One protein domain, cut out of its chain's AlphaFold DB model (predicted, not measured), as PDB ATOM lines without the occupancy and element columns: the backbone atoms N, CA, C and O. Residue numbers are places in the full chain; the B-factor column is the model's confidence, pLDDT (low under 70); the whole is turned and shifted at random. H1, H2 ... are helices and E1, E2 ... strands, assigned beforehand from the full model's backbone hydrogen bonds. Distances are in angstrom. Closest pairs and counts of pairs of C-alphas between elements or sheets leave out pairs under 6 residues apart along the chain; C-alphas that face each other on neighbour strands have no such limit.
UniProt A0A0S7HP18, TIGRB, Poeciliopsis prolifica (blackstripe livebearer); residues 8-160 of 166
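This is residues 8 to 160 of the 166 residues of the protein "TIGRB" of Poeciliopsis prolifica (blackstripe livebearer) (UniProt A0A0S7HP18). The long hairpin of E1 and E2 packs with its turn end on the long helix H2 partway along it, at Phe 62 and Pro 143, and H3 sits between residues 47 to 54 of H2 and the strand E2. H1 lies off at one end of the long axis; residues 74 to 81 stick out at the other. The printed part has 153 residues, in order H1, H2, H3, H4, E1, E2, the sheet antiparallel: mixed, loose, radius of gyration of the C-alphas 18.5 A, spanning 64 by 35 by 26 A.

H1 is residues 22 to 31, from C-alpha 22 at (59.829, 25.543, -30.699); H2 47 to 73, 39.3 A; H3 93 to 106, 19.1 A; H4 117 to 120; E1 129 to 139, 31.1 A; E2 142 to 155, 32.7 A, ending at C-alpha 155 (68.734, 12.479, -12.485).

H2 touches H3 with residues 47 to 54 alone, about perpendicular at 76 degrees; the closest C-alphas, Lys 51 and Val 98, are 6.1 A apart. Antiparallel E1 and E2 pair N 133 with O 149 at 2.8 A; E2 bends by 68 degrees at residue 147. H1 is apart from H2. In H1 and H3 every O i to N i+4 pair is within hydrogen-bond range, in H2 21 of 23; H4 is too short for one.

The C-alphas of Ala 31 and Ser 77, the two farthest apart, are 64.7 A apart. The printed part has no cut; links H1 to H2 and H2 to H3 are long. Residues 69 to 83 have pLDDT under 70.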
ATOM      1  N   LEU A   8      83.335  25.645 -26.139       98.31
ATOM      2  CA  LEU A   8      82.979  24.354 -26.733       98.31
ATOM      3  C   LEU A   8      81.733  23.725 -26.096       98.31
ATOM      4  O   LEU A   8      81.087  22.905 -26.749       98.31
ATOM      5  N   LEU A   9      81.354  24.145 -24.884       98.25
ATOM      6  CA  LEU A   9      80.197  23.645 -24.134       98.25
ATOM      7  C   LEU A   9      78.885  24.373 -24.425       98.25
ATOM      8  O   LEU A   9      77.854  24.018 -23.842       98.25
ATOM      9  N   ARG A  10      78.896  25.386 -25.298       98.31
ATOM     10  CA  ARG A  10      77.682  26.129 -25.648       98.31
ATOM     11  C   ARG A  10      76.625  25.230 -26.294       98.31
ATOM     12  O   ARG A  10      76.941  24.200 -26.907       98.31
ATOM     13  N   GLU A  11      75.371  25.667 -26.218       98.00
ATOM     14  CA  GLU A  11      74.247  24.968 -26.843       98.00
ATOM     15  C   GLU A  11      74.454  24.773 -28.355       98.00
ATOM     16  O   GLU A  11      75.221  25.490 -29.009       98.00
ATOM     17  N   ARG A  12      73.772  23.767 -28.912       97.56
ATOM     18  CA  ARG A  12      73.601  23.606 -30.357       97.56
ATOM     19  C   ARG A  12      73.048  24.901 -30.959       97.56
ATOM     20  O   ARG A  12      71.985  25.358 -30.554       97.56
ATOM     21  N   GLY A  13      73.728  25.433 -31.968       97.62
ATOM     22  CA  GLY A  13      73.214  26.543 -32.764       97.62
ATOM     23  C   GLY A  13      71.972  26.116 -33.545       97.62
ATOM     24  O   GLY A  13      71.986  25.088 -34.229       97.62
ATOM     25  N   PHE A  14      70.904  26.900 -33.462       97.06
ATOM     26  CA  PHE A  14      69.666  26.689 -34.218       97.06
ATOM     27  C   PHE A  14      69.507  27.694 -35.369       97.06
ATOM     28  O   PHE A  14      68.488  27.667 -36.060       97.06
ATOM     29  N   GLY A  15      70.506  28.548 -35.617       96.94
ATOM     30  CA  GLY A  15      70.544  29.442 -36.774       96.94
ATOM     31  C   GLY A  15      69.284  30.299 -36.873       96.94
ATOM     32  O   GLY A  15      68.862  30.916 -35.900       96.94
ATOM     33  N   VAL A  16      68.617  30.274 -38.028       97.19
ATOM     34  CA  VAL A  16      67.379  31.047 -38.263       97.19
ATOM     35  C   VAL A  16      66.192  30.658 -37.366       97.19
ATOM     36  O   VAL A  16      65.164  31.336 -37.381       97.19
ATOM     37  N   ALA A  17      66.287  29.552 -36.621       96.44
ATOM     38  CA  ALA A  17      65.267  29.131 -35.663       96.44
ATOM     39  C   ALA A  17      65.534  29.629 -34.228       96.44
ATOM     40  O   ALA A  17      64.703  29.399 -33.349       96.44
ATOM     41  N   GLU A  18      66.654  30.304 -33.964       96.62
ATOM     42  CA  GLU A  18      66.932  30.899 -32.651       96.62
ATOM     43  C   GLU A  18      65.963  32.045 -32.332       96.62
ATOM     44  O   GLU A  18      65.545  32.798 -33.209       96.62
ATOM     45  N   GLY A  19      65.550  32.141 -31.064       96.25
ATOM     46  CA  GLY A  19      64.556  33.122 -30.606       96.25
ATOM     47  C   GLY A  19      63.119  32.858 -31.076       96.25
ATOM     48  O   GLY A  19      62.204  33.570 -30.666       96.25
ATOM     49  N   ARG A  20      62.892  31.833 -31.906       95.62
ATOM     50  CA  ARG A  20      61.567  31.453 -32.405       95.62
ATOM     51  C   ARG A  20      60.876  30.440 -31.499       95.62
ATOM     52  O   ARG A  20      61.501  29.771 -30.674       95.62
ATOM     53  N   HIS A  21      59.566  30.283 -31.685       94.81
ATOM     54  CA  HIS A  21      58.816  29.269 -30.958       94.81
ATOM     55  C   HIS A  21      59.286  27.867 -31.375       94.81
ATOM     56  O   HIS A  21      59.526  27.601 -32.552       94.81
ATOM     57  N   LYS A  22      59.370  26.923 -30.430       90.88
ATOM     58  CA  LYS A  22      59.829  25.543 -30.699       90.88
ATOM     59  C   LYS A  22      59.024  24.846 -31.803       90.88
ATOM     60  O   LYS A  22      59.514  23.938 -32.473       90.88
ATOM     61  N   GLU A  23      57.774  25.253 -31.970       94.50
ATOM     62  CA  GLU A  23      56.872  24.745 -32.999       94.50
ATOM     63  C   GLU A  23      57.301  25.143 -34.416       94.50
ATOM     64  O   GLU A  23      57.154  24.341 -35.336       94.50
ATOM     65  N   ASP A  24      57.958  26.294 -34.584       94.62
ATOM     66  CA  ASP A  24      58.519  26.714 -35.869       94.62
ATOM     67  C   ASP A  24      59.597  25.737 -36.341       94.62
ATOM     68  O   ASP A  24      59.577  25.297 -37.488       94.62
ATOM     69  N   LEU A  25      60.492  25.315 -35.440       94.12
ATOM     70  CA  LEU A  25      61.514  24.315 -35.756       94.12
ATOM     71  C   LEU A  25      60.887  22.967 -36.150       94.12
ATOM     72  O   LEU A  25      61.361  22.311 -37.079       94.12
ATOM     73  N   ARG A  26      59.798  22.558 -35.481       94.75
ATOM     74  CA  ARG A  26      59.053  21.340 -35.849       94.75
ATOM     75  C   ARG A  26      58.434  21.460 -37.239       94.75
ATOM     76  O   ARG A  26      58.501  20.504 -38.009       94.75
ATOM     77  N   ASN A  27      57.862  22.616 -37.564       96.62
ATOM     78  CA  ASN A  27      57.254  22.879 -38.865       96.62
ATOM     79  C   ASN A  27      58.304  22.892 -39.982       96.62
ATOM     80  O   ASN A  27      58.092  22.253 -41.012       96.62
ATOM     81  N   MET A  28      59.458  23.530 -39.756       96.94
ATOM     82  CA  MET A  28      60.595  23.503 -40.686       96.94
ATOM     83  C   MET A  28      61.070  22.069 -40.945       96.94
ATOM     84  O   MET A  28      61.220  21.666 -42.097       96.94
ATOM     85  N   ALA A  29      61.239  21.270 -39.887       96.75
ATOM     86  CA  ALA A  29      61.641  19.872 -40.015       96.75
ATOM     87  C   ALA A  29      60.616  19.044 -40.805       96.75
ATOM     88  O   ALA A  29      60.990  18.295 -41.709       96.75
ATOM     89  N   LYS A  30      59.320  19.225 -40.511       96.88
ATOM     90  CA  LYS A  30      58.223  18.558 -41.227       96.88
ATOM     91  C   LYS A  30      58.203  18.935 -42.708       96.88
ATOM     92  O   LYS A  30      58.056  18.050 -43.545       96.88
ATOM     93  N   ALA A  31      58.384  20.216 -43.036       96.69
ATOM     94  CA  ALA A  31      58.465  20.691 -44.417       96.69
ATOM     95  C   ALA A  31      59.667  20.094 -45.168       96.69
ATOM     96  O   ALA A  31      59.575  19.827 -46.361       96.69
ATOM     97  N   ALA A  32      60.765  19.820 -44.459       95.69
ATOM     98  CA  ALA A  32      61.945  19.150 -44.997       95.69
ATOM     99  C   ALA A  32      61.848  17.608 -45.001       95.69
ATOM    100  O   ALA A  32      62.827  16.947 -45.344       95.69
ATOM    101  N   GLY A  33      60.717  17.021 -44.584       95.75
ATOM    102  CA  GLY A  33      60.538  15.566 -44.499       95.75
ATOM    103  C   GLY A  33      61.434  14.877 -43.462       95.75
ATOM    104  O   GLY A  33      61.659  13.673 -43.546       95.75
ATOM    105  N   GLN A  34      61.966  15.625 -42.494       94.50
ATOM    106  CA  GLN A  34      62.917  15.139 -41.497       94.50
ATOM    107  C   GLN A  34      62.303  15.115 -40.098       94.50
ATOM    108  O   GLN A  34      61.386  15.869 -39.765       94.50
ATOM    109  N   SER A  35      62.849  14.265 -39.227       91.94
ATOM    110  CA  SER A  35      62.519  14.329 -37.807       91.94
ATOM    111  C   SER A  35      63.041  15.652 -37.225       91.94
ATOM    112  O   SER A  35      64.158  16.073 -37.526       91.94
ATOM    113  N   CYS A  36      62.279  16.300 -36.334       90.00
ATOM    114  CA  CYS A  36      62.710  17.543 -35.666       90.00
ATOM    115  C   CYS A  36      64.053  17.396 -34.928       90.00
ATOM    116  O   CYS A  36      64.747  18.374 -34.661       90.00
ATOM    117  N   ARG A  37      64.399  16.164 -34.564       84.62
ATOM    118  CA  ARG A  37      65.592  15.820 -33.804       84.62
ATOM    119  C   ARG A  37      66.854  15.826 -34.660       84.62
ATOM    120  O   ARG A  37      67.909  16.209 -34.157       84.62
ATOM    121  N   ASP A  38      66.725  15.380 -35.902       88.12
ATOM    122  CA  ASP A  38      67.841  15.181 -36.826       88.12
ATOM    123  C   ASP A  38      67.929  16.339 -37.842       88.12
ATOM    124  O   ASP A  38      68.991  16.601 -38.401       88.12
ATOM    125  N   PHE A  39      66.843  17.105 -37.997       94.88
ATOM    126  CA  PHE A  39      66.804  18.321 -38.800       94.88
ATOM    127  C   PHE A  39      67.806  19.373 -38.308       94.88
ATOM    128  O   PHE A  39      67.964  19.609 -37.103       94.88
ATOM    129  N   THR A  40      68.462  20.036 -39.260       97.25
ATOM    130  CA  THR A  40      69.336  21.187 -39.014       97.25
ATOM    131  C   THR A  40      68.774  22.397 -39.759       97.25
ATOM    132  O   THR A  40      68.731  22.372 -40.989       97.25
ATOM    133  N   PRO A  41      68.311  23.438 -39.044       96.38
ATOM    134  CA  PRO A  41      67.828  24.658 -39.682       96.38
ATOM    135  C   PRO A  41      68.976  25.408 -40.381       96.38
ATOM    136  O   PRO A  41      70.137  25.251 -39.990       96.38
ATOM    137  N   PRO A  42      68.682  26.254 -41.386       97.44
ATOM    138  CA  PRO A  42      69.689  27.096 -42.028       97.44
ATOM    139  C   PRO A  42      70.503  27.915 -41.016       97.44
ATOM    140  O   PRO A  42      69.941  28.539 -40.114       97.44
ATOM    141  N   GLY A  43      71.831  27.896 -41.155       97.50
ATOM    142  CA  GLY A  43      72.760  28.545 -40.221       97.50
ATOM    143  C   GLY A  43      72.887  27.863 -38.850       97.50
ATOM    144  O   GLY A  43      73.621  28.359 -38.002       97.50
ATOM    145  N   GLY A  44      72.176  26.757 -38.612       97.31
ATOM    146  CA  GLY A  44      72.290  25.956 -37.396       97.31
ATOM    147  C   GLY A  44      73.433  24.943 -37.454       97.31
ATOM    148  O   GLY A  44      74.003  24.667 -38.509       97.31
ATOM    149  N   GLU A  45      73.736  24.346 -36.305       97.88
ATOM    150  CA  GLU A  45      74.727  23.280 -36.182       97.88
ATOM    151  C   GLU A  45      74.100  21.899 -36.393       97.88
ATOM    152  O   GLU A  45      73.017  21.583 -35.877       97.88
ATOM    153  N   THR A  46      74.814  21.030 -37.102       97.31
ATOM    154  CA  THR A  46      74.473  19.611 -37.211       97.31
ATOM    155  C   THR A  46      74.806  18.868 -35.915       97.31
ATOM    156  O   THR A  46      75.621  19.314 -35.105       97.31
ATOM    157  N   LEU A  47      74.202  17.693 -35.709       96.44
ATOM    158  CA  LEU A  47      74.533  16.850 -34.553       96.44
ATOM    159  C   LEU A  47      76.006  16.411 -34.559       96.44
ATOM    160  O   LEU A  47      76.608  16.309 -33.492       96.44
ATOM    161  N   ASP A  48      76.595  16.208 -35.737       97.44
ATOM    162  CA  ASP A  48      78.005  15.842 -35.866       97.44
ATOM    163  C   ASP A  48      78.936  17.006 -35.527       97.44
ATOM    164  O   ASP A  48      79.949  16.793 -34.866       97.44
ATOM    165  N   GLN A  49      78.580  18.242 -35.885       98.31
ATOM    166  CA  GLN A  49      79.335  19.427 -35.461       98.31
ATOM    167  C   GLN A  49      79.325  19.571 -33.935       98.31
ATOM    168  O   GLN A  49      80.378  19.763 -33.327       98.31
ATOM    169  N   VAL A  50      78.164  19.391 -33.296       98.31
ATOM    170  CA  VAL A  50      78.052  19.385 -31.826       98.31
ATOM    171  C   VAL A  50      78.889  18.255 -31.214       98.31
ATOM    172  O   VAL A  50      79.611  18.477 -30.242       98.31
ATOM    173  N   LYS A  51      78.850  17.053 -31.804       98.31
ATOM    174  CA  LYS A  51      79.667  15.911 -31.366       98.31
ATOM    175  C   LYS A  51      81.160  16.225 -31.462       98.31
ATOM    176  O   LYS A  51      81.895  15.928 -30.526       98.31
ATOM    177  N   GLN A  52      81.611  16.846 -32.551       98.50
ATOM    178  CA  GLN A  52      83.013  17.240 -32.705       98.50
ATOM    179  C   GLN A  52      83.434  18.275 -31.658       98.50
ATOM    180  O   GLN A  52      84.505  18.129 -31.077       98.50
ATOM    181  N   ARG A  53      82.581  19.257 -31.330       98.44
ATOM    182  CA  ARG A  53      82.861  20.184 -30.218       98.44
ATOM    183  C   ARG A  53      83.058  19.446 -28.899       98.44
ATOM    184  O   ARG A  53      84.012  19.734 -28.186       98.44
ATOM    185  N   PHE A  54      82.212  18.458 -28.612       98.25
ATOM    186  CA  PHE A  54      82.364  17.635 -27.415       98.25
ATOM    187  C   PHE A  54      83.661  16.819 -27.412       98.25
ATOM    188  O   PHE A  54      84.336  16.755 -26.388       98.25
ATOM    189  N   LYS A  55      84.063  16.249 -28.552       97.50
ATOM    190  CA  LYS A  55      85.351  15.545 -28.673       97.50
ATOM    191  C   LYS A  55      86.538  16.473 -28.428       97.50
ATOM    192  O   LYS A  55      87.442  16.107 -27.683       97.50
ATOM    193  N   ASN A  56      86.508  17.674 -29.001       97.62
ATOM    194  CA  ASN A  56      87.540  18.683 -28.776       97.62
ATOM    195  C   ASN A  56      87.579  19.103 -27.300       97.62
ATOM    196  O   ASN A  56      88.654  19.216 -26.723       97.62
ATOM    197  N   PHE A  57      86.414  19.257 -26.664       97.62
ATOM    198  CA  PHE A  57      86.330  19.546 -25.235       97.62
ATOM    199  C   PHE A  57      86.965  18.439 -24.386       97.62
ATOM    200  O   PHE A  57      87.731  18.747 -23.479       97.62
ATOM    201  N   LEU A  58      86.703  17.161 -24.684       95.31
ATOM    202  CA  LEU A  58      87.341  16.054 -23.963       95.31
ATOM    203  C   LEU A  58      88.868  16.097 -24.087       95.31
ATOM    204  O   LEU A  58      89.552  15.862 -23.100       95.31
ATOM    205  N   GLN A  59      89.409  16.441 -25.259       93.56
ATOM    206  CA  GLN A  59      90.858  16.594 -25.437       93.56
ATOM    207  C   GLN A  59      91.429  17.713 -24.559       93.56
ATOM    208  O   GLN A  59      92.450  17.507 -23.907       93.56
ATOM    209  N   VAL A  60      90.762  18.872 -24.516       94.00
ATOM    210  CA  VAL A  60      91.152  19.995 -23.646       94.00
ATOM    211  C   VAL A  60      91.097  19.576 -22.178       94.00
ATOM    212  O   VAL A  60      92.084  19.734 -21.464       94.00
ATOM    213  N   LEU A  61      89.980  18.980 -21.753       93.38
ATOM    214  CA  LEU A  61      89.765  18.546 -20.376       93.38
ATOM    215  C   LEU A  61      90.814  17.524 -19.931       93.38
ATOM    216  O   LEU A  61      91.402  17.663 -18.867       93.38
ATOM    217  N   PHE A  62      91.052  16.492 -20.740       91.50
ATOM    218  CA  PHE A  62      91.993  15.429 -20.394       91.50
ATOM    219  C   PHE A  62      93.428  15.938 -20.333       91.50
ATOM    220  O   PHE A  62      94.184  15.493 -19.475       91.50
ATOM    221  N   LYS A  63      93.795  16.874 -21.213       88.94
ATOM    222  CA  LYS A  63      95.108  17.510 -21.167       88.94
ATOM    223  C   LYS A  63      95.282  18.322 -19.882       88.94
ATOM    224  O   LYS A  63      96.237  18.080 -19.160       88.94
ATOM    225  N   GLN A  64      94.325  19.195 -19.560       88.25
ATOM    226  CA  GLN A  64      94.351  19.984 -18.320       88.25
ATOM    227  C   GLN A  64      94.453  19.092 -17.078       88.25
ATOM    228  O   GLN A  64      95.273  19.335 -16.205       88.25
ATOM    229  N   MET A  65      93.675  18.007 -17.035       84.88
ATOM    230  CA  MET A  65      93.704  17.068 -15.914       84.88
ATOM    231  C   MET A  65      95.048  16.350 -15.735       84.88
ATOM    232  O   MET A  65      95.343  15.950 -14.614       84.88
ATOM    233  N   LEU A  66      95.834  16.148 -16.799       80.25
ATOM    234  CA  LEU A  66      97.188  15.598 -16.684       80.25
ATOM    235  C   LEU A  66      98.207  16.674 -16.294       80.25
ATOM    236  O   LEU A  66      99.023  16.430 -15.410       80.25
ATOM    237  N   ASP A  67      98.129  17.858 -16.908       81.06
ATOM    238  CA  ASP A  67      99.043  18.977 -16.638       81.06
ATOM    239  C   ASP A  67      98.970  19.408 -15.147       81.06
ATOM    240  O   ASP A  67      99.994  19.667 -14.508       81.06
ATOM    241  N   ASP A  68      97.767  19.395 -14.557       77.19
ATOM    242  CA  ASP A  68      97.538  19.684 -13.129       77.19
ATOM    243  C   ASP A  68      98.116  18.598 -12.191       77.19
ATOM    244  O   ASP A  68      98.400  18.853 -11.017       77.19
ATOM    245  N   GLN A  69      98.293  17.363 -12.679       69.25
ATOM    246  CA  GLN A  69      98.885  16.276 -11.890       69.25
ATOM    247  C   GLN A  69     100.411  16.318 -11.909       69.25
ATOM    248  O   GLN A  69     101.027  16.139 -10.861       69.25
ATOM    249  N   GLU A  70     101.024  16.645 -13.048       59.50
ATOM    250  CA  GLU A  70     102.483  16.797 -13.157       59.50
ATOM    251  C   GLU A  70     103.023  17.882 -12.215       59.50
ATOM    252  O   GLU A  70     104.074  17.713 -11.603       59.50
ATOM    253  N   THR A  71     102.263  18.959 -12.012       56.34
ATOM    254  CA  THR A  71     102.609  20.019 -11.050       56.34
ATOM    255  C   THR A  71     102.465  19.598  -9.583       56.34
ATOM    256  O   THR A  71     103.033  20.247  -8.705       56.34
ATOM    257  N   THR A  72     101.732  18.519  -9.296       52.78
ATOM    258  CA  THR A  72     101.501  18.019  -7.929       52.78
ATOM    259  C   THR A  72     102.439  16.852  -7.569       52.78
ATOM    260  O   THR A  72     102.788  16.678  -6.400       52.78
ATOM    261  N   GLU A  73     102.894  16.071  -8.555       50.09
ATOM    262  CA  GLU A  73     103.775  14.906  -8.361       50.09
ATOM    263  C   GLU A  73     105.244  15.255  -8.046       50.09
ATOM    264  O   GLU A  73     105.958  14.408  -7.511       50.09
ATOM    265  N   GLU A  74     105.701  16.500  -8.247       48.00
ATOM    266  CA  GLU A  74     107.055  16.930  -7.833       48.00
ATOM    267  C   GLU A  74     107.278  16.906  -6.297       48.00
ATOM    268  O   GLU A  74     108.396  17.139  -5.832       48.00
ATOM    269  N   VAL A  75     106.254  16.588  -5.487       48.78
ATOM    270  CA  VAL A  75     106.320  16.603  -4.008       48.78
ATOM    271  C   VAL A  75     106.091  15.229  -3.343       48.78
ATOM    272  O   VAL A  75     106.286  15.113  -2.133       48.78
ATOM    273  N   ALA A  76     105.747  14.154  -4.066       43.78
ATOM    274  CA  ALA A  76     105.454  12.857  -3.429       43.78
ATOM    275  C   ALA A  76     106.095  11.653  -4.143       43.78
ATOM    276  O   ALA A  76     105.645  11.212  -5.196       43.78
ATOM    277  N   SER A  77     107.127  11.088  -3.506       46.00
ATOM    278  CA  SER A  77     107.692   9.771  -3.825       46.00
ATOM    279  C   SER A  77     106.748   8.650  -3.375       46.00
ATOM    280  O   SER A  77     106.160   8.728  -2.299       46.00
ATOM    281  N   ASP A  78     106.725   7.584  -4.177       42.88
ATOM    282  CA  ASP A  78     106.246   6.220  -3.903       42.88
ATOM    283  C   ASP A  78     104.733   5.922  -4.031       42.88
ATOM    284  O   ASP A  78     103.965   5.953  -3.075       42.88
ATOM    285  N   GLY A  79     104.352   5.408  -5.213       41.78
ATOM    286  CA  GLY A  79     103.441   4.255  -5.325       41.78
ATOM    287  C   GLY A  79     101.954   4.506  -5.632       41.78
ATOM    288  O   GLY A  79     101.136   4.649  -4.732       41.78
ATOM    289  N   HIS A  80     101.577   4.374  -6.915       48.22
ATOM    290  CA  HIS A  80     100.261   3.913  -7.419       48.22
ATOM    291  C   HIS A  80      98.959   4.545  -6.873       48.22
ATOM    292  O   HIS A  80      97.902   3.912  -6.907       48.22
ATOM    293  N   GLN A  81      98.956   5.811  -6.465       44.62
ATOM    294  CA  GLN A  81      97.707   6.532  -6.193       44.62
ATOM    295  C   GLN A  81      97.333   7.386  -7.402       44.62
ATOM    296  O   GLN A  81      97.665   8.560  -7.468       44.62
ATOM    297  N   GLY A  82      96.644   6.777  -8.375       54.00
ATOM    298  CA  GLY A  82      96.062   7.519  -9.493       54.00
ATOM    299  C   GLY A  82      95.181   8.648  -8.957       54.00
ATOM    300  O   GLY A  82      94.197   8.393  -8.256       54.00
ATOM    301  N   ALA A  83      95.556   9.894  -9.238       61.56
ATOM    302  CA  ALA A  83      94.840  11.044  -8.719       61.56
ATOM    303  C   ALA A  83      93.447  11.135  -9.365       61.56
ATOM    304  O   ALA A  83      93.275  11.141 -10.586       61.56
ATOM    305  N   SER A  84      92.426  11.160  -8.509       75.62
ATOM    306  CA  SER A  84      91.019  11.231  -8.897       75.62
ATOM    307  C   SER A  84      90.570  12.688  -8.873       75.62
ATOM    308  O   SER A  84      90.435  13.274  -7.798       75.62
ATOM    309  N   ALA A  85      90.327  13.278 -10.044       87.12
ATOM    310  CA  ALA A  85      89.684  14.586 -10.135       87.12
ATOM    311  C   ALA A  85      88.176  14.423 -10.360       87.12
ATOM    312  O   ALA A  85      87.725  13.551 -11.106       87.12
ATOM    313  N   HIS A  86      87.381  15.296  -9.744       90.94
ATOM    314  CA  HIS A  86      85.935  15.331  -9.943       90.94
ATOM    315  C   HIS A  86      85.526  16.650 -10.597       90.94
ATOM    316  O   HIS A  86      85.491  17.699  -9.955       90.94
ATOM    317  N   VAL A  87      85.182  16.578 -11.881       93.06
ATOM    318  CA  VAL A  87      84.853  17.741 -12.711       93.06
ATOM    319  C   VAL A  87      83.341  17.953 -12.736       93.06
ATOM    320  O   VAL A  87      82.576  17.023 -12.998       93.06
ATOM    321  N   LEU A  88      82.902  19.187 -12.478       95.94
ATOM    322  CA  LEU A  88      81.513  19.598 -12.669       95.94
ATOM    323  C   LEU A  88      81.366  20.290 -14.024       95.94
ATOM    324  O   LEU A  88      81.956  21.342 -14.250       95.94
ATOM    325  N   LEU A  89      80.535  19.718 -14.895       96.44
ATOM    326  CA  LEU A  89      80.204  20.292 -16.192       96.44
ATOM    327  C   LEU A  89      78.784  20.860 -16.189       96.44
ATOM    328  O   LEU A  89      77.832  20.131 -15.913       96.44
ATOM    329  N   VAL A  90      78.637  22.133 -16.555       97.56
ATOM    330  CA  VAL A  90      77.333  22.780 -16.767       97.56
ATOM    331  C   VAL A  90      77.209  23.139 -18.243       97.56
ATOM    332  O   VAL A  90      78.106  23.746 -18.819       97.56
ATOM    333  N   SER A  91      76.121  22.709 -18.876       97.88
ATOM    334  CA  SER A  91      75.893  22.897 -20.310       97.88
ATOM    335  C   SER A  91      74.386  22.848 -20.608       97.88
ATOM    336  O   SER A  91      73.561  23.063 -19.718       97.88
ATOM    337  N   HIS A  92      74.013  22.586 -21.855       97.38
ATOM    338  CA  HIS A  92      72.668  22.765 -22.384       97.38
ATOM    339  C   HIS A  92      72.069  21.462 -22.917       97.38
ATOM    340  O   HIS A  92      72.773  20.485 -23.172       97.38
ATOM    341  N   GLY A  93      70.747  21.424 -23.074       95.12
ATOM    342  CA  GLY A  93      70.004  20.183 -23.290       95.12
ATOM    343  C   GLY A  93      70.364  19.450 -24.584       95.12
ATOM    344  O   GLY A  93      70.544  18.227 -24.558       95.12
ATOM    345  N   ALA A  94      70.481  20.154 -25.717       94.75
ATOM    346  CA  ALA A  94      70.811  19.489 -26.980       94.75
ATOM    347  C   ALA A  94      72.283  19.056 -27.015       94.75
ATOM    348  O   ALA A  94      72.563  17.933 -27.444       94.75
ATOM    349  N   TYR A  95      73.191  19.885 -26.496       97.56
ATOM    350  CA  TYR A  95      74.600  19.534 -26.313       97.56
ATOM    351  C   TYR A  95      74.785  18.296 -25.425       97.56
ATOM    352  O   TYR A  95      75.354  17.301 -25.874       97.56
ATOM    353  N   ILE A  96      74.240  18.313 -24.202       97.56
ATOM    354  CA  ILE A  96      74.333  17.208 -23.231       97.56
ATOM    355  C   ILE A  96      73.811  15.917 -23.850       97.56
ATOM    356  O   ILE A  96      74.433  14.869 -23.716       97.56
ATOM    357  N   ARG A  97      72.699  15.979 -24.582       95.19
ATOM    358  CA  ARG A  97      72.141  14.801 -25.247       95.19
ATOM    359  C   ARG A  97      73.097  14.201 -26.285       95.19
ATOM    360  O   ARG A  97      73.201  12.978 -26.368       95.19
ATOM    361  N   VAL A  98      73.770  15.030 -27.086       96.69
ATOM    362  CA  VAL A  98      74.772  14.562 -28.061       96.69
ATOM    363  C   VAL A  98      76.006  14.009 -27.347       96.69
ATOM    364  O   VAL A  98      76.481  12.937 -27.717       96.69
ATOM    365  N   ALA A  99      76.476  14.686 -26.299       97.44
ATOM    366  CA  ALA A  99      77.617  14.261 -25.494       97.44
ATOM    367  C   ALA A  99      77.372  12.904 -24.813       97.44
ATOM    368  O   ALA A  99      78.157  11.975 -24.986       97.44
ATOM    369  N   VAL A 100      76.240  12.747 -24.117       96.88
ATOM    370  CA  VAL A 100      75.830  11.481 -23.482       96.88
ATOM    371  C   VAL A 100      75.746  10.363 -24.514       96.88
ATOM    372  O   VAL A 100      76.265   9.275 -24.278       96.88
ATOM    373  N   ARG A 101      75.153  10.625 -25.684       96.00
ATOM    374  CA  ARG A 101      75.117   9.640 -26.769       96.00
ATOM    375  C   ARG A 101      76.520   9.234 -27.215       96.00
ATOM    376  O   ARG A 101      76.772   8.044 -27.341       96.00
ATOM    377  N   HIS A 102      77.421  10.192 -27.421       96.69
ATOM    378  CA  HIS A 102      78.805   9.911 -27.809       96.69
ATOM    379  C   HIS A 102      79.524   9.045 -26.764       96.69
ATOM    380  O   HIS A 102      80.131   8.039 -27.116       96.69
ATOM    381  N   LEU A 103      79.397   9.381 -25.475       96.38
ATOM    382  CA  LEU A 103      79.976   8.596 -24.379       96.38
ATOM    383  C   LEU A 103      79.447   7.150 -24.368       96.38
ATOM    384  O   LEU A 103      80.212   6.202 -24.213       96.38
ATOM    385  N   LEU A 104      78.134   6.973 -24.523       95.38
ATOM    386  CA  LEU A 104      77.488   5.664 -24.426       95.38
ATOM    387  C   LEU A 104      77.690   4.789 -25.671       95.38
ATOM    388  O   LEU A 104      77.983   3.604 -25.538       95.38
ATOM    389  N   GLU A 105      77.513   5.349 -26.867       94.38
ATOM    390  CA  GLU A 105      77.521   4.598 -28.130       94.38
ATOM    391  C   GLU A 105      78.922   4.537 -28.753       94.38
ATOM    392  O   GLU A 105      79.403   3.452 -29.082       94.38
ATOM    393  N   ASP A 106      79.594   5.684 -28.884       93.69
ATOM    394  CA  ASP A 106      80.852   5.779 -29.633       93.69
ATOM    395  C   ASP A 106      82.058   5.405 -28.756       93.69
ATOM    396  O   ASP A 106      82.943   4.676 -29.204       93.69
ATOM    397  N   LEU A 107      82.080   5.857 -27.494       92.88
ATOM    398  CA  LEU A 107      83.137   5.524 -26.523       92.88
ATOM    399  C   LEU A 107      82.831   4.266 -25.700       92.88
ATOM    400  O   LEU A 107      83.628   3.877 -24.852       92.88
ATOM    401  N   ARG A 108      81.687   3.618 -25.965       91.62
ATOM    402  CA  ARG A 108      81.272   2.341 -25.363       91.62
ATOM    403  C   ARG A 108      81.359   2.330 -23.832       91.62
ATOM    404  O   ARG A 108      81.817   1.350 -23.244       91.62
ATOM    405  N   CYS A 109      80.899   3.403 -23.185       93.50
ATOM    406  CA  CYS A 109      80.789   3.458 -21.728       93.50
ATOM    407  C   CYS A 109      80.069   2.225 -21.170       93.50
ATOM    408  O   CYS A 109      78.976   1.869 -21.616       93.50
ATOM    409  N   VAL A 110      80.625   1.644 -20.109       95.62
ATOM    410  CA  VAL A 110      79.961   0.583 -19.349       95.62
ATOM    411  C   VAL A 110      78.679   1.138 -18.728       95.62
ATOM    412  O   VAL A 110      78.689   2.174 -18.058       95.62
ATOM    413  N   LEU A 111      77.570   0.444 -18.970       95.06
ATOM    414  CA  LEU A 111      76.231   0.822 -18.528       95.06
ATOM    415  C   LEU A 111      75.975   0.342 -17.087       95.06
ATOM    416  O   LEU A 111      76.496  -0.706 -16.696       95.06
ATOM    417  N   PRO A 112      75.138   1.040 -16.298       93.31
ATOM    418  CA  PRO A 112      74.668   0.519 -15.019       93.31
ATOM    419  C   PRO A 112      73.876  -0.782 -15.203       93.31
ATOM    420  O   PRO A 112      73.102  -0.923 -16.154       93.31
ATOM    421  N   ALA A 113      74.031  -1.723 -14.269       92.25
ATOM    422  CA  ALA A 113      73.319  -2.997 -14.315       92.25
ATOM    423  C   ALA A 113      71.793  -2.788 -14.337       92.25
ATOM    424  O   ALA A 113      71.251  -2.000 -13.565       92.25
ATOM    425  N   GLY A 114      71.102  -3.500 -15.231       91.31
ATOM    426  CA  GLY A 114      69.640  -3.458 -15.347       91.31
ATOM    427  C   GLY A 114      69.061  -2.216 -16.040       91.31
ATOM    428  O   GLY A 114      67.847  -2.157 -16.229       91.31
ATOM    429  N   VAL A 115      69.887  -1.250 -16.460       92.44
ATOM    430  CA  VAL A 115      69.421  -0.030 -17.137       92.44
ATOM    431  C   VAL A 115      69.516  -0.178 -18.654       92.44
ATOM    432  O   VAL A 115      70.540  -0.592 -19.197       92.44
ATOM    433  N   LYS A 116      68.445   0.182 -19.368       91.31
ATOM    434  CA  LYS A 116      68.415   0.142 -20.839       91.31
ATOM    435  C   LYS A 116      69.023   1.410 -21.430       91.31
ATOM    436  O   LYS A 116      68.757   2.511 -20.954       91.31
ATOM    437  N   MET A 117      69.720   1.277 -22.560       91.94
ATOM    438  CA  MET A 117      70.287   2.413 -23.307       91.94
ATOM    439  C   MET A 117      69.247   3.512 -23.602       91.94
ATOM    440  O   MET A 117      69.521   4.699 -23.458       91.94
ATOM    441  N   SER A 118      68.014   3.126 -23.948       90.94
ATOM    442  CA  SER A 118      66.927   4.071 -24.230       90.94
ATOM    443  C   SER A 118      66.540   4.950 -23.038       90.94
ATOM    444  O   SER A 118      66.114   6.082 -23.247       90.94
ATOM    445  N   GLN A 119      66.708   4.461 -21.804       90.81
ATOM    446  CA  GLN A 119      66.449   5.234 -20.586       90.81
ATOM    447  C   GLN A 119      67.548   6.273 -20.343       90.81
ATOM    448  O   GLN A 119      67.262   7.374 -19.879       90.81
ATOM    449  N   LEU A 120      68.793   5.956 -20.709       91.69
ATOM    450  CA  LEU A 120      69.923   6.871 -20.542       91.69
ATOM    451  C   LEU A 120      69.940   8.002 -21.584       91.69
ATOM    452  O   LEU A 120      70.444   9.092 -21.334       91.69
ATOM    453  N   LEU A 121      69.343   7.758 -22.753       91.94
ATOM    454  CA  LEU A 121      69.253   8.719 -23.860       91.94
ATOM    455  C   LEU A 121      68.006   9.616 -23.811       91.94
ATOM    456  O   LEU A 121      67.713  10.323 -24.786       91.94
ATOM    457  N   LEU A 122      67.257   9.586 -22.703       91.62
ATOM    458  CA  LEU A 122      66.144  10.504 -22.482       91.62
ATOM    459  C   LEU A 122      66.630  11.967 -22.460       91.62
ATOM    460  O   LEU A 122      67.797  12.231 -22.164       91.62
ATOM    461  N   PRO A 123      65.766  12.942 -22.793       89.50
ATOM    462  CA  PRO A 123      66.122  14.352 -22.687       89.50
ATOM    463  C   PRO A 123      66.471  14.743 -21.246       89.50
ATOM    464  O   PRO A 123      65.738  14.401 -20.318       89.50
ATOM    465  N   CYS A 124      67.556  15.497 -21.076       88.62
ATOM    466  CA  CYS A 124      67.930  16.055 -19.781       88.62
ATOM    467  C   CYS A 124      66.908  17.128 -19.360       88.62
ATOM    468  O   CYS A 124      66.663  18.052 -20.143       88.62
ATOM    469  N   PRO A 125      66.285  17.025 -18.169       93.38
ATOM    470  CA  PRO A 125      65.476  18.110 -17.624       93.38
ATOM    471  C   PRO A 125      66.365  19.299 -17.239       93.38
ATOM    472  O   PRO A 125      67.581  19.162 -17.098       93.38
ATOM    473  N   ASN A 126      65.763  20.469 -17.016       94.12
ATOM    474  CA  ASN A 126      66.504  21.606 -16.470       94.12
ATOM    475  C   ASN A 126      67.154  21.197 -15.146       94.12
ATOM    476  O   ASN A 126      66.484  20.640 -14.280       94.12
ATOM    477  N   THR A 127      68.454  21.464 -15.006       94.06
ATOM    478  CA  THR A 127      69.290  21.053 -13.859       94.06
ATOM    479  C   THR A 127      69.393  19.538 -13.637       94.06
ATOM    480  O   THR A 127      69.801  19.099 -12.566       94.06
ATOM    481  N   GLY A 128      69.049  18.721 -14.637       95.62
ATOM    482  CA  GLY A 128      69.258  17.280 -14.577       95.62
ATOM    483  C   GLY A 128      70.742  16.928 -14.458       95.62
ATOM    484  O   GLY A 128      71.586  17.506 -15.145       95.62
ATOM    485  N   VAL A 129      71.068  15.959 -13.604       96.62
ATOM    486  CA  VAL A 129      72.451  15.563 -13.311       96.62
ATOM    487  C   VAL A 129      72.775  14.229 -13.976       96.62
ATOM    488  O   VAL A 129      72.029  13.255 -13.870       96.62
ATOM    489  N   SER A 130      73.923  14.166 -14.643       96.94
ATOM    490  CA  SER A 130      74.492  12.930 -15.182       96.94
ATOM    491  C   SER A 130      75.897  12.743 -14.626       96.94
ATOM    492  O   SER A 130      76.619  13.724 -14.452       96.94
ATOM    493  N   ARG A 131      76.296  11.502 -14.337       96.75
ATOM    494  CA  ARG A 131      77.626  11.197 -13.801       96.75
ATOM    495  C   ARG A 131      78.262  10.044 -14.559       96.75
ATOM    496  O   ARG A 131      77.691   8.957 -14.664       96.75
ATOM    497  N   PHE A 132      79.483  10.295 -15.009       96.69
ATOM    498  CA  PHE A 132      80.353   9.339 -15.673       96.69
ATOM    499  C   PHE A 132      81.673   9.255 -14.910       96.69
ATOM    500  O   PHE A 132      82.104  10.231 -14.300       96.69
ATOM    501  N   VAL A 133      82.288   8.080 -14.936       94.75
ATOM    502  CA  VAL A 133      83.654   7.848 -14.474       94.75
ATOM    503  C   VAL A 133      84.483   7.543 -15.707       94.75
ATOM    504  O   VAL A 133      84.098   6.691 -16.505       94.75
ATOM    505  N   VAL A 134      85.584   8.263 -15.865       92.69
ATOM    506  CA  VAL A 134      86.462   8.204 -17.031       92.69
ATOM    507  C   VAL A 134      87.862   7.896 -16.516       92.69
ATOM    508  O   VAL A 134      88.342   8.588 -15.622       92.69
ATOM    509  N   THR A 135      88.482   6.853 -17.052       91.44
ATOM    510  CA  THR A 135      89.859   6.464 -16.748       91.44
ATOM    511  C   THR A 135      90.731   6.841 -17.930       91.44
ATOM    512  O   THR A 135      90.412   6.506 -19.075       91.44
ATOM    513  N   LEU A 136      91.808   7.560 -17.640       89.31
ATOM    514  CA  LEU A 136      92.788   7.990 -18.621       89.31
ATOM    515  C   LEU A 136      94.108   7.283 -18.339       89.31
ATOM    516  O   LEU A 136      94.545   7.240 -17.191       89.31
ATOM    517  N   ASP A 137      94.740   6.795 -19.395       86.00
ATOM    518  CA  ASP A 137      96.106   6.295 -19.363       86.00
ATOM    519  C   ASP A 137      97.026   7.342 -20.000       86.00
ATOM    520  O   ASP A 137      96.641   8.066 -20.926       86.00
ATOM    521  N   ARG A 138      98.270   7.415 -19.527       82.69
ATOM    522  CA  ARG A 138      99.289   8.280 -20.128       82.69
ATOM    523  C   ARG A 138      99.937   7.551 -21.306       82.69
ATOM    524  O   ARG A 138     100.435   6.440 -21.146       82.69
ATOM    525  N   SER A 139      99.937   8.172 -22.485       81.12
ATOM    526  CA  SER A 139     100.649   7.684 -23.676       81.12
ATOM    527  C   SER A 139     101.695   8.701 -24.134       81.12
ATOM    528  O   SER A 139     101.602   9.878 -23.785       81.12
ATOM    529  N   GLU A 140     102.648   8.283 -24.975       77.38
ATOM    530  CA  GLU A 140     103.652   9.190 -25.566       77.38
ATOM    531  C   GLU A 140     103.020  10.351 -26.357       77.38
ATOM    532  O   GLU A 140     103.604  11.425 -26.467       77.38
ATOM    533  N   SER A 141     101.802  10.160 -26.879       79.00
ATOM    534  CA  SER A 141     101.044  11.173 -27.625       79.00
ATOM    535  C   SER A 141     100.064  12.000 -26.776       79.00
ATOM    536  O   SER A 141      99.320  12.813 -27.329       79.00
ATOM    537  N   GLY A 142     100.033  11.795 -25.454       77.00
ATOM    538  CA  GLY A 142      99.124  12.474 -24.520       77.00
ATOM    539  C   GLY A 142      98.101  11.545 -23.845       77.00
ATOM    540  O   GLY A 142      98.278  10.321 -23.855       77.00
ATOM    541  N   PRO A 143      97.039  12.100 -23.227       84.25
ATOM    542  CA  PRO A 143      96.040  11.317 -22.505       84.25
ATOM    543  C   PRO A 143      95.247  10.422 -23.453       84.25
ATOM    544  O   PRO A 143      94.668  10.896 -24.435       84.25
ATOM    545  N   LEU A 144      95.157   9.139 -23.116       86.44
ATOM    546  CA  LEU A 144      94.332   8.174 -23.824       86.44
ATOM    547  C   LEU A 144      93.180   7.716 -22.933       86.44
ATOM    548  O   LEU A 144      93.383   7.302 -21.799       86.44
ATOM    549  N   LEU A 145      91.959   7.746 -23.463       89.38
ATOM    550  CA  LEU A 145      90.807   7.169 -22.782       89.38
ATOM    551  C   LEU A 145      90.917   5.639 -22.749       89.38
ATOM    552  O   LEU A 145      90.806   5.007 -23.799       89.38
ATOM    553  N   SER A 146      91.078   5.052 -21.562       91.06
ATOM    554  CA  SER A 146      91.227   3.602 -21.388       91.06
ATOM    555  C   SER A 146      89.949   2.916 -20.921       91.06
ATOM    556  O   SER A 146      89.630   1.812 -21.366       91.06
ATOM    557  N   ALA A 147      89.157   3.585 -20.081       92.19
ATOM    558  CA  ALA A 147      87.851   3.090 -19.667       92.19
ATOM    559  C   ALA A 147      86.864   4.230 -19.429       92.19
ATOM    560  O   ALA A 147      87.227   5.333 -19.032       92.19
ATOM    561  N   ALA A 148      85.579   3.945 -19.623       94.19
ATOM    562  CA  ALA A 148      84.519   4.870 -19.273       94.19
ATOM    563  C   ALA A 148      83.302   4.103 -18.748       94.19
ATOM    564  O   ALA A 148      82.952   3.031 -19.246       94.19
ATOM    565  N   ARG A 149      82.653   4.636 -17.716       95.50
ATOM    566  CA  ARG A 149      81.489   4.033 -17.064       95.50
ATOM    567  C   ARG A 149      80.443   5.094 -16.787       95.50
ATOM    568  O   ARG A 149      80.717   6.102 -16.143       95.50
ATOM    569  N   CYS A 150      79.220   4.842 -17.223       96.94
ATOM    570  CA  CYS A 150      78.064   5.639 -16.847       96.94
ATOM    571  C   CYS A 150      77.562   5.177 -15.475       96.94
ATOM    572  O   CYS A 150      77.342   3.985 -15.275       96.94
ATOM    573  N   LEU A 151      77.355   6.103 -14.533       95.56
ATOM    574  CA  LEU A 151      76.678   5.792 -13.266       95.56
ATOM    575  C   LEU A 151      75.179   6.050 -13.374       95.56
ATOM    576  O   LEU A 151      74.375   5.217 -12.971       95.56
ATOM    577  N   PHE A 152      74.812   7.206 -13.921       95.44
ATOM    578  CA  PHE A 152      73.431   7.608 -14.158       95.44
ATOM    579  C   PHE A 152      73.381   8.806 -15.109       95.44
ATOM    580  O   PHE A 152      74.356   9.551 -15.240       95.44
ATOM    581  N   THR A 153      72.218   9.041 -15.708       96.25
ATOM    582  CA  THR A 153      71.948  10.213 -16.548       96.25
ATOM    583  C   THR A 153      70.613  10.847 -16.192       96.25
ATOM    584  O   THR A 153      69.675  10.135 -15.832       96.25
ATOM    585  N   ASN A 154      70.502  12.160 -16.385       94.25
ATOM    586  CA  ASN A 154      69.247  12.917 -16.293       94.25
ATOM    587  C   ASN A 154      68.517  12.776 -14.940       94.25
ATOM    588  O   ASN A 154      67.289  12.873 -14.888       94.25
ATOM    589  N   ARG A 155      69.263  12.540 -13.852       93.75
ATOM    590  CA  ARG A 155      68.734  12.479 -12.485       93.75
ATOM    591  C   ARG A 155      68.174  13.832 -12.071       93.75
ATOM    592  O   ARG A 155      68.751  14.867 -12.398       93.75
ATOM    593  N   LYS A 156      67.038  13.815 -11.383       93.25
ATOM    594  CA  LYS A 156      66.267  15.015 -11.031       93.25
ATOM    595  C   LYS A 156      65.573  14.907  -9.676       93.25
ATOM    596  O   LYS A 156      64.640  15.655  -9.416       93.25
ATOM    597  N   GLU A 157      66.008  13.982  -8.825       92.06
ATOM    598  CA  GLU A 157      65.404  13.740  -7.510       92.06
ATOM    599  C   GLU A 157      65.453  14.993  -6.629       92.06
ATOM    600  O   GLU A 157      64.548  15.242  -5.840       92.06
ATOM    601  N   HIS A 158      66.465  15.848  -6.815       89.06
ATOM    602  CA  HIS A 158      66.564  17.133  -6.119       89.06
ATOM    603  C   HIS A 158      65.458  18.127  -6.499       89.06
ATOM    604  O   HIS A 158      65.267  19.109  -5.788       89.06
ATOM    605  N   LEU A 159      64.735  17.894  -7.598       88.50
ATOM    606  CA  LEU A 159      63.630  18.740  -8.054       88.50
ATOM    607  C   LEU A 159      62.263  18.262  -7.568       88.50
ATOM    608  O   LEU A 159      61.289  18.993  -7.703       88.50
ATOM    609  N   GLU A 160      62.166  17.051  -7.021       85.56
ATOM    610  CA  GLU A 160      60.880  16.445  -6.648       85.56
ATOM    611  C   GLU A 160      60.219  17.146  -5.451       85.56
ATOM    612  O   GLU A 160      59.005  17.063  -5.292       85.56
TER     613      GLU A 160